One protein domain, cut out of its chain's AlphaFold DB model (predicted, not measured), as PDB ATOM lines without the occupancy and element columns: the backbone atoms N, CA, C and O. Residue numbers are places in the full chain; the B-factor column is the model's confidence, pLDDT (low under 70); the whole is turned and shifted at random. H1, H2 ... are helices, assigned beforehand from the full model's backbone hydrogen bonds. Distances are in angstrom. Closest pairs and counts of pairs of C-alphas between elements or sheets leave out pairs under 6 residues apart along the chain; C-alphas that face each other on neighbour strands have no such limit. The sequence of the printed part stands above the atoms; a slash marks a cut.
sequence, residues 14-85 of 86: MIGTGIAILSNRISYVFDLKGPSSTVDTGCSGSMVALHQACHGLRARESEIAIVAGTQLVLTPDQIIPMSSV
ATOM      1  N   MET A  14      44.725 -42.490 -14.736       84.50
ATOM      2  CA  MET A  14      44.393 -41.094 -15.044       84.50
ATOM      3  C   MET A  14      45.388 -40.444 -16.011       84.50
ATOM      4  O   MET A  14      44.972 -39.765 -16.941       84.50
ATOM      5  N   ILE A  15      46.689 -40.692 -15.828       90.94
ATOM      6  CA  ILE A  15      47.777 -40.121 -16.645       90.94
ATOM      7  C   ILE A  15      48.158 -40.984 -17.857       90.94
ATOM      8  O   ILE A  15      49.103 -40.649 -18.577       90.94
ATOM      9  N   GLY A  16      47.470 -42.111 -18.054       90.56
ATOM     10  CA  GLY A  16      47.704 -43.056 -19.146       90.56
ATOM     11  C   GLY A  16      46.555 -43.129 -20.150       90.56
ATOM     12  O   GLY A  16      46.810 -43.329 -21.330       90.56
ATOM     13  N   THR A  17      45.307 -42.950 -19.702       90.44
ATOM     14  CA  THR A  17      44.113 -43.123 -20.552       90.44
ATOM     15  C   THR A  17      43.090 -41.994 -20.430       90.44
ATOM     16  O   THR A  17      41.971 -42.134 -20.916       90.44
ATOM     17  N   GLY A  18      43.411 -40.890 -19.746       91.25
ATOM     18  CA  GLY A  18      42.532 -39.719 -19.715       91.25
ATOM     19  C   GLY A  18      42.367 -39.100 -21.110       91.25
ATOM     20  O   GLY A  18      43.308 -39.098 -21.896       91.25
ATOM     21  N   ILE A  19      41.198 -38.530 -21.418       92.38
ATOM     22  CA  ILE A  19      40.922 -37.960 -22.752       92.38
ATOM     23  C   ILE A  19      41.943 -36.870 -23.105       92.38
ATOM     24  O   ILE A  19      42.632 -36.988 -24.108       92.38
ATOM     25  N   ALA A  20      42.146 -35.875 -22.236       94.06
ATOM     26  CA  ALA A  20      43.141 -34.819 -22.461       94.06
ATOM     27  C   ALA A  20      44.595 -35.334 -22.489       94.06
ATOM     28  O   ALA A  20      45.488 -34.690 -23.038       94.06
ATOM     29  N   ILE A  21      44.850 -36.494 -21.881       95.94
ATOM     30  CA  ILE A  21      46.180 -37.100 -21.830       95.94
ATOM     31  C   ILE A  21      46.590 -37.636 -23.203       95.94
ATOM     32  O   ILE A  21      47.783 -37.639 -23.492       95.94
ATOM     33  N   LEU A  22      45.638 -38.015 -24.064       94.38
ATOM     34  CA  LEU A  22      45.932 -38.504 -25.414       94.38
ATOM     35  C   LEU A  22      46.775 -37.493 -26.206       94.38
ATOM     36  O   LEU A  22      47.848 -37.845 -26.695       94.38
ATOM     37  N   SER A  23      46.354 -36.226 -26.252       96.44
ATOM     38  CA  SER A  23      47.137 -35.145 -26.867       96.44
ATOM     39  C   SER A  23      48.313 -34.703 -25.991       96.44
ATOM     40  O   SER A  23      49.437 -34.574 -26.476       96.44
ATOM     41  N   ASN A  24      48.100 -34.528 -24.680       96.56
ATOM     42  CA  ASN A  24      49.124 -33.958 -23.795       96.56
ATOM     43  C   ASN A  24      50.363 -34.843 -23.645       96.56
ATOM     44  O   ASN A  24      51.449 -34.319 -23.412       96.56
ATOM     45  N   ARG A  25      50.243 -36.169 -23.777       96.19
ATOM     46  CA  ARG A  25      51.401 -37.076 -23.726       96.19
ATOM     47  C   ARG A  25      52.325 -36.887 -24.916       96.19
ATOM     48  O   ARG A  25      53.534 -36.936 -24.725       96.19
ATOM     49  N   ILE A  26      51.774 -36.650 -26.104       96.25
ATOM     50  CA  ILE A  26      52.566 -36.342 -27.299       96.25
ATOM     51  C   ILE A  26      53.290 -35.015 -27.074       96.25
ATOM     52  O   ILE A  26      54.513 -34.959 -27.183       96.25
ATOM     53  N   SER A  27      52.559 -33.982 -26.648       97.44
ATOM     54  CA  SER A  27      53.138 -32.669 -26.350       97.44
ATOM     55  C   SER A  27      54.233 -32.740 -25.285       97.44
ATOM     56  O   SER A  27      55.285 -32.136 -25.450       97.44
ATOM     57  N   TYR A  28      54.036 -33.532 -24.228       96.81
ATOM     58  CA  TYR A  28      55.031 -33.735 -23.176       96.81
ATOM     59  C   TYR A  28      56.298 -34.439 -23.682       96.81
ATOM     60  O   TYR A  28      57.399 -33.984 -23.393       96.81
ATOM     61  N   VAL A  29      56.158 -35.534 -24.440       97.94
ATOM     62  CA  VAL A  29      57.302 -36.332 -24.923       97.94
ATOM     63  C   VAL A  29      58.170 -35.554 -25.914       97.94
ATOM     64  O   VAL A  29      59.388 -35.705 -25.899       97.94
ATOM     65  N   PHE A  30      57.556 -34.720 -26.753       97.25
ATOM     66  CA  PHE A  30      58.258 -33.921 -27.762       97.25
ATOM     67  C   PHE A  30      58.525 -32.470 -27.325       97.25
ATOM     68  O   PHE A  30      58.940 -31.659 -28.145       97.25
ATOM     69  N   ASP A  31      58.275 -32.139 -26.053       97.25
ATOM     70  CA  ASP A  31      58.404 -30.791 -25.477       97.25
ATOM     71  C   ASP A  31      57.659 -29.680 -26.256       97.25
ATOM     72  O   ASP A  31      58.078 -28.524 -26.312       97.25
ATOM     73  N   LEU A  32      56.513 -30.015 -26.851       97.19
ATOM     74  CA  LEU A  32      55.706 -29.083 -27.640       97.19
ATOM     75  C   LEU A  32      54.967 -28.110 -26.714       97.19
ATOM     76  O   LEU A  32      54.257 -28.520 -25.795       97.19
ATOM     77  N   LYS A  33      55.113 -26.808 -26.982       95.88
ATOM     78  CA  LYS A  33      54.542 -25.720 -26.164       95.88
ATOM     79  C   LYS A  33      53.309 -25.044 -26.775       95.88
ATOM     80  O   LYS A  33      52.773 -24.116 -26.179       95.88
ATOM     81  N   GLY A  34      52.887 -25.482 -27.959       94.88
ATOM     82  CA  GLY A  34      51.686 -24.980 -28.630       94.88
ATOM     83  C   GLY A  34      50.380 -25.540 -28.045       94.88
ATOM     84  O   GLY A  34      50.403 -26.272 -27.050       94.88
ATOM     85  N   PRO A  35      49.229 -25.232 -28.672       95.50
ATOM     86  CA  PRO A  35      47.935 -25.780 -28.276       95.50
ATOM     87  C   PRO A  35      47.938 -27.316 -28.272       95.50
ATOM     88  O   PRO A  35      48.405 -27.951 -29.215       95.50
ATOM     89  N   SER A  36      47.378 -27.915 -27.219       97.31
ATOM     90  CA  SER A  36      47.301 -29.368 -27.041       97.31
ATOM     91  C   SER A  36      45.884 -29.750 -26.630       97.31
ATOM     92  O   SER A  36      45.462 -29.471 -25.508       97.31
ATOM     93  N   SER A  37      45.133 -30.355 -27.549       96.25
ATOM     94  CA  SER A  37      43.714 -30.659 -27.356       96.25
ATOM     95  C   SER A  37      43.342 -32.008 -27.960       96.25
ATOM     96  O   SER A  37      43.925 -32.445 -28.950       96.25
ATOM     97  N   THR A  38      42.348 -32.653 -27.355       96.88
ATOM     98  CA  THR A  38      41.734 -33.886 -27.845       96.88
ATOM     99  C   THR A  38      40.297 -33.581 -28.244       96.88
ATOM    100  O   THR A  38      39.559 -32.961 -27.480       96.88
ATOM    101  N   VAL A  39      39.908 -34.015 -29.441       95.94
ATOM    102  CA  VAL A  39      38.609 -33.720 -30.051       95.94
ATOM    103  C   VAL A  39      37.824 -35.015 -30.201       95.94
ATOM    104  O   VAL A  39      38.341 -35.984 -30.754       95.94
ATOM    105  N   ASP A  40      36.574 -35.014 -29.745       94.56
ATOM    106  CA  ASP A  40      35.631 -36.110 -29.957       94.56
ATOM    107  C   ASP A  40      34.364 -35.567 -30.625       94.56
ATOM    108  O   ASP A  40      33.556 -34.873 -30.007       94.56
ATOM    109  N   THR A  41      34.225 -35.856 -31.916       95.94
ATOM    110  CA  THR A  41      33.005 -35.596 -32.692       95.94
ATOM    111  C   THR A  41      32.490 -36.884 -33.338       95.94
ATOM    112  O   THR A  41      31.852 -36.846 -34.391       95.94
ATOM    113  N   GLY A  42      32.811 -38.044 -32.753       93.81
ATOM    114  CA  GLY A  42      32.542 -39.350 -33.351       93.81
ATOM    115  C   GLY A  42      33.371 -39.611 -34.616       93.81
ATOM    116  O   GLY A  42      34.553 -39.276 -34.684       93.81
ATOM    117  N   CYS A  43      32.756 -40.211 -35.643       93.81
ATOM    118  CA  CYS A  43      33.443 -40.687 -36.855       93.81
ATOM    119  C   CYS A  43      34.221 -39.602 -37.621       93.81
ATOM    120  O   CYS A  43      35.163 -39.918 -38.343       93.81
ATOM    121  N   SER A  44      33.839 -38.332 -37.481       97.12
ATOM    122  CA  SER A  44      34.508 -37.200 -38.131       97.12
ATOM    123  C   SER A  44      35.683 -36.628 -37.329       97.12
ATOM    124  O   SER A  44      36.350 -35.716 -37.818       97.12
ATOM    125  N   GLY A  45      35.963 -37.150 -36.128       96.56
ATOM    126  CA  GLY A  45      36.873 -36.544 -35.150       96.56
ATOM    127  C   GLY A  45      38.247 -36.170 -35.701       96.56
ATOM    128  O   GLY A  45      38.693 -35.037 -35.521       96.56
ATOM    129  N   SER A  46      38.898 -37.070 -36.445       96.62
ATOM    130  CA  SER A  46      40.222 -36.803 -37.030       96.62
ATOM    131  C   SER A  46      40.197 -35.682 -38.073       96.62
ATOM    132  O   SER A  46      41.115 -34.865 -38.121       96.62
ATOM    133  N   MET A  47      39.131 -35.591 -38.871       97.62
ATOM    134  CA  MET A  47      38.959 -34.524 -39.860       97.62
ATOM    135  C   MET A  47      38.622 -33.185 -39.209       97.62
ATOM    136  O   MET A  47      39.090 -32.149 -39.677       97.62
ATOM    137  N   VAL A  48      37.860 -33.186 -38.113       98.19
ATOM    138  CA  VAL A  48      37.605 -31.971 -37.328       98.19
ATOM    139  C   VAL A  48      38.894 -31.475 -36.671       98.19
ATOM    140  O   VAL A  48      39.199 -30.286 -36.761       98.19
ATOM    141  N   ALA A  49      39.699 -32.371 -36.092       97.81
ATOM    142  CA  ALA A  49      41.010 -32.023 -35.543       97.81
ATOM    143  C   ALA A  49      41.947 -31.459 -36.628       97.81
ATOM    144  O   ALA A  49      42.605 -30.441 -36.414       97.81
ATOM    145  N   LEU A  50      41.950 -32.061 -37.823       98.06
ATOM    146  CA  LEU A  50      42.712 -31.560 -38.966       98.06
ATOM    147  C   LEU A  50      42.241 -30.170 -39.405       98.06
ATOM    148  O   LEU A  50      43.059 -29.278 -39.623       98.06
ATOM    149  N   HIS A  51      40.927 -29.955 -39.480       98.12
ATOM    150  CA  HIS A  51      40.353 -28.650 -39.798       98.12
ATOM    151  C   HIS A  51      40.790 -27.571 -38.794       98.12
ATOM    152  O   HIS A  51      41.210 -26.485 -39.207       98.12
ATOM    153  N   GLN A  52      40.734 -27.878 -37.494       97.75
ATOM    154  CA  GLN A  52      41.175 -26.981 -36.425       97.75
ATOM    155  C   GLN A  52      42.674 -26.679 -36.513       97.75
ATOM    156  O   GLN A  52      43.057 -25.515 -36.436       97.75
ATOM    157  N   ALA A  53      43.515 -27.686 -36.762       98.00
ATOM    158  CA  ALA A  53      44.952 -27.497 -36.948       98.00
ATOM    159  C   ALA A  53      45.253 -26.561 -38.126       98.00
ATOM    160  O   ALA A  53      45.992 -25.589 -37.980       98.00
ATOM    161  N   CYS A  54      44.616 -26.781 -39.281       98.19
ATOM    162  CA  CYS A  54      44.754 -25.876 -40.418       98.19
ATOM    163  C   CYS A  54      44.281 -24.453 -40.080       98.19
ATOM    164  O   CYS A  54      44.863 -23.488 -40.575       98.19
ATOM    165  N   HIS A  55      43.228 -24.304 -39.269       97.94
ATOM    166  CA  HIS A  55      42.768 -22.995 -38.808       97.94
ATOM    167  C   HIS A  55      43.802 -22.301 -37.919       97.94
ATOM    168  O   HIS A  55      44.165 -21.167 -38.225       97.94
ATOM    169  N   GLY A  56      44.338 -22.989 -36.909       97.62
ATOM    170  CA  GLY A  56      45.363 -22.451 -36.012       97.62
ATOM    171  C   GLY A  56      46.646 -22.047 -36.745       97.62
ATOM    172  O   GLY A  56      47.189 -20.975 -36.487       97.62
ATOM    173  N   LEU A  57      47.087 -22.838 -37.732       98.06
ATOM    174  CA  LEU A  57      48.235 -22.490 -38.579       98.06
ATOM    175  C   LEU A  57      47.988 -21.204 -39.386       98.06
ATOM    176  O   LEU A  57      48.835 -20.314 -39.423       98.06
ATOM    177  N   ARG A  58      46.807 -21.060 -40.009       98.19
ATOM    178  CA  ARG A  58      46.446 -19.841 -40.762       98.19
ATOM    179  C   ARG A  58      46.297 -18.619 -39.857       98.19
ATOM    180  O   ARG A  58      46.673 -17.523 -40.261       98.19
ATOM    181  N   ALA A  59      45.763 -18.815 -38.654       97.75
ATOM    182  CA  ALA A  59      45.632 -17.785 -37.628       97.75
ATOM    183  C   ALA A  59      46.969 -17.445 -36.940       97.75
ATOM    184  O   ALA A  59      47.022 -16.504 -36.155       97.75
ATOM    185  N   ARG A  60      48.052 -18.174 -37.263       96.25
ATOM    186  CA  ARG A  60      49.379 -18.059 -36.635       96.25
ATOM    187  C   ARG A  60      49.368 -18.308 -35.122       96.25
ATOM    188  O   ARG A  60      50.213 -17.790 -34.403       96.25
ATOM    189  N   GLU A  61      48.442 -19.136 -34.641       96.12
ATOM    190  CA  GLU A  61      48.434 -19.634 -33.257       96.12
ATOM    191  C   GLU A  61      49.529 -20.689 -33.024       96.12
ATOM    192  O   GLU A  61      49.943 -20.943 -31.895       96.12
ATOM    193  N   SER A  62      49.993 -21.322 -34.104       95.44
ATOM    194  CA  SER A  62      51.120 -22.252 -34.122       95.44
ATOM    195  C   SER A  62      51.813 -22.202 -35.484       95.44
ATOM    196  O   SER A  62      51.189 -21.875 -36.493       95.44
ATOM    197  N   GLU A  63      53.107 -22.517 -35.519       96.00
ATOM    198  CA  GLU A  63      53.886 -22.615 -36.767       96.00
ATOM    199  C   GLU A  63      53.854 -24.031 -37.353       96.00
ATOM    200  O   GLU A  63      53.986 -24.229 -38.560       96.00
ATOM    201  N   ILE A  64      53.668 -25.023 -36.482       96.25
ATOM    202  CA  ILE A  64      53.599 -26.445 -36.802       96.25
ATOM    203  C   ILE A  64      52.454 -27.033 -35.982       96.25
ATOM    204  O   ILE A  64      52.293 -26.706 -34.806       96.25
ATOM    205  N   ALA A  65      51.676 -27.923 -36.593       97.62
ATOM    206  CA  ALA A  65      50.606 -28.643 -35.923       97.62
ATOM    207  C   ALA A  65      50.747 -30.149 -36.172       97.62
ATOM    208  O   ALA A  65      51.030 -30.578 -37.290       97.62
ATOM    209  N   ILE A  66      50.524 -30.944 -35.125       97.44
ATOM    210  CA  ILE A  66      50.471 -32.405 -35.197       97.44
ATOM    211  C   ILE A  66      49.016 -32.826 -35.039       97.44
ATOM    212  O   ILE A  66      48.346 -32.417 -34.093       97.44
ATOM    213  N   VAL A  67      48.540 -33.664 -35.955       97.75
ATOM    214  CA  VAL A  67      47.186 -34.216 -35.921       97.75
ATOM    215  C   VAL A  67      47.286 -35.731 -35.916       97.75
ATOM    216  O   VAL A  67      47.998 -36.316 -36.731       97.75
ATOM    217  N   ALA A  68      46.558 -36.366 -35.004       94.81
ATOM    218  CA  ALA A  68      46.454 -37.812 -34.906       94.81
ATOM    219  C   ALA A  68      44.981 -38.220 -34.791       94.81
ATOM    220  O   ALA A  68      44.172 -37.509 -34.198       94.81
ATOM    221  N   GLY A  69      44.641 -39.375 -35.358       94.94
ATOM    222  CA  GLY A  69      43.338 -40.015 -35.205       94.94
ATOM    223  C   GLY A  69      43.532 -41.461 -34.772       94.94
ATOM    224  O   GLY A  69      44.381 -42.159 -35.323       94.94
ATOM    225  N   THR A  70      42.766 -41.909 -33.780       93.25
ATOM    226  CA  THR A  70      42.870 -43.266 -33.226       93.25
ATOM    227  C   THR A  70      41.485 -43.839 -32.974       93.25
ATOM    228  O   THR A  70      40.609 -43.113 -32.516       93.25
ATOM    229  N   GLN A  71      41.302 -45.137 -33.206       92.44
ATOM    230  CA  GLN A  71      40.090 -45.866 -32.844       92.44
ATOM    231  C   GLN A  71      40.477 -47.281 -32.420       92.44
ATOM    232  O   GLN A  71      41.237 -47.945 -33.123       92.44
ATOM    233  N   LEU A  72      39.971 -47.737 -31.272       91.56
ATOM    234  CA  LEU A  72      40.274 -49.058 -30.717       91.56
ATOM    235  C   LEU A  72      38.983 -49.755 -30.290       91.56
ATOM    236  O   LEU A  72      38.197 -49.200 -29.529       91.56
ATOM    237  N   VAL A  73      38.800 -51.001 -30.726       92.44
ATOM    238  CA  VAL A  73      37.695 -51.865 -30.284       92.44
ATOM    239  C   VAL A  73      38.273 -52.915 -29.339       92.44
ATOM    240  O   VAL A  73      38.808 -53.926 -29.780       92.44
ATOM    241  N   LEU A  74      38.229 -52.633 -28.033       92.25
ATOM    242  CA  LEU A  74      38.835 -53.486 -26.995       92.25
ATOM    243  C   LEU A  74      37.824 -54.394 -26.288       92.25
ATOM    244  O   LEU A  74      38.198 -55.430 -25.746       92.25
ATOM    245  N   THR A  75      36.550 -54.003 -26.277       91.25
ATOM    246  CA  THR A  75      35.447 -54.782 -25.712       91.25
ATOM    247  C   THR A  75      34.259 -54.740 -26.673       91.25
ATOM    248  O   THR A  75      34.133 -53.801 -27.468       91.25
ATOM    249  N   PRO A  76      33.364 -55.740 -26.628       90.69
ATOM    250  CA  PRO A  76      32.208 -55.777 -27.515       90.69
ATOM    251  C   PRO A  76      31.103 -54.766 -27.141       90.69
ATOM    252  O   PRO A  76      30.126 -54.630 -27.876       90.69
ATOM    253  N   ASP A  77      31.252 -54.040 -26.027       90.56
ATOM    254  CA  ASP A  77      30.206 -53.198 -25.427       90.56
ATOM    255  C   ASP A  77      29.684 -52.097 -26.356       90.56
ATOM    256  O   ASP A  77      28.536 -51.682 -26.226       90.56
ATOM    257  N   GLN A  78      30.517 -51.601 -27.276       86.56
ATOM    258  CA  GLN A  78      30.116 -50.564 -28.232       86.56
ATOM    259  C   GLN A  78      29.682 -51.134 -29.585       86.56
ATOM    260  O   GLN A  78      28.754 -50.609 -30.196       86.56
ATOM    261  N   ILE A  79      30.312 -52.217 -30.048       90.75
ATOM    262  CA  ILE A  79      30.051 -52.776 -31.383       90.75
ATOM    263  C   ILE A  79      28.743 -53.583 -31.434       90.75
ATOM    264  O   ILE A  79      28.034 -53.502 -32.435       90.75
ATOM    265  N   ILE A  80      28.377 -54.306 -30.363       93.38
ATOM    266  CA  ILE A  80      27.126 -55.086 -30.323       93.38
ATOM    267  C   ILE A  80      25.900 -54.164 -30.406       93.38
ATOM    268  O   ILE A  80      25.097 -54.368 -31.319       93.38
ATOM    269  N   PRO A  81      25.741 -53.125 -29.557       91.50
ATOM    270  CA  PRO A  81      24.608 -52.215 -29.688       91.50
ATOM    271  C   PRO A  81      24.578 -51.544 -31.058       91.50
ATOM    272  O   PRO A  81      23.521 -51.493 -31.676       91.50
ATOM    273  N   MET A  82      25.733 -51.114 -31.578       90.19
ATOM    274  CA  MET A  82      25.814 -50.457 -32.885       90.19
ATOM    275  C   MET A  82      25.330 -51.355 -34.032       90.19
ATOM    276  O   MET A  82      24.699 -50.855 -34.954       90.19
ATOM    277  N   SER A  83      25.543 -52.674 -33.953       91.31
ATOM    278  CA  SER A  83      25.034 -53.635 -34.948       91.31
ATOM    279  C   SER A  83      23.507 -53.787 -34.959       91.31
ATOM    280  O   SER A  83      22.945 -54.217 -35.961       91.31
ATOM    281  N   SER A  84      22.838 -53.423 -33.861       92.44
ATOM    282  CA  SER A  84      21.373 -53.460 -33.739       92.44
ATOM    283  C   SER A  84      20.692 -52.139 -34.100       92.44
ATOM    284  O   SER A  84      19.467 -52.078 -34.138       92.44
ATOM    285  N   VAL A  85      21.470 -51.082 -34.359       87.38
ATOM    286  CA  VAL A  85      20.959 -49.793 -34.833       87.38
ATOM    287  C   VAL A  85      20.848 -49.861 -36.360       87.38
ATOM    288  O   VAL A  85      21.718 -49.369 -37.076       87.38
TER     289      VAL A  85
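Overview. This is residues 14 to 85 of the 86 residues of an uncharacterized protein of Candidatus Bathyarchaeota archaeon (UniProt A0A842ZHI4). A loose, flat body has the helices H1 and H2 along one side and the longest helix, H3, along the other, with the extended stretches of two long links running through the gap between them. From this body an arm, residues 72 to 85, sticks out with the short helix H4 in it, and it makes much of the length. The printed part has 72 residues, with four named helices in the order H1, H2, H3, H4 and no named strand; the class is all helix, though under half of the residues, 34, are in named elements. The whole is loose, with a radius of gyration of the C-alphas of 14.8 A, and spans 45 by 26 by 12 A.

Arrangement. H1, residues 14 to 17, and H2, residues 19 to 29, are close but not clearly touching; their closest C-alphas, those of Ile 15 and Ile 21, are 6.2 A apart. H3, residues 45 to 58, is apart from both. H4, residues 79 to 83, is apart from H1, H2 and H3. Every O i to N i+4 pair is within hydrogen-bond range in H3 and H4, and 5 of 7 are in H2; H1 is too short for such a pair.

Along the chain. H1 begins at C-alpha 14, (44.393, -41.094, -15.044). H2 is 16.6 A long and ends at C-alpha 29, (57.302, -36.332, -24.923). H3 is 20.1 A long; H1 and H4 measure 5.9 A and 6.2 A. H4 ends at C-alpha 83, (25.034, -53.635, -34.948).

Size, cuts and confidence. The two C-alphas farthest apart, those of Arg 60 and Ser 84, are 45.2 A apart. The printed part has no cut. The links H2 to H3, 15 residues, and H3 to H4, 20 residues, are long; H1 to H2 is tight. The mean pLDDT of the printed part is 94.8, and no printed residue is under 70.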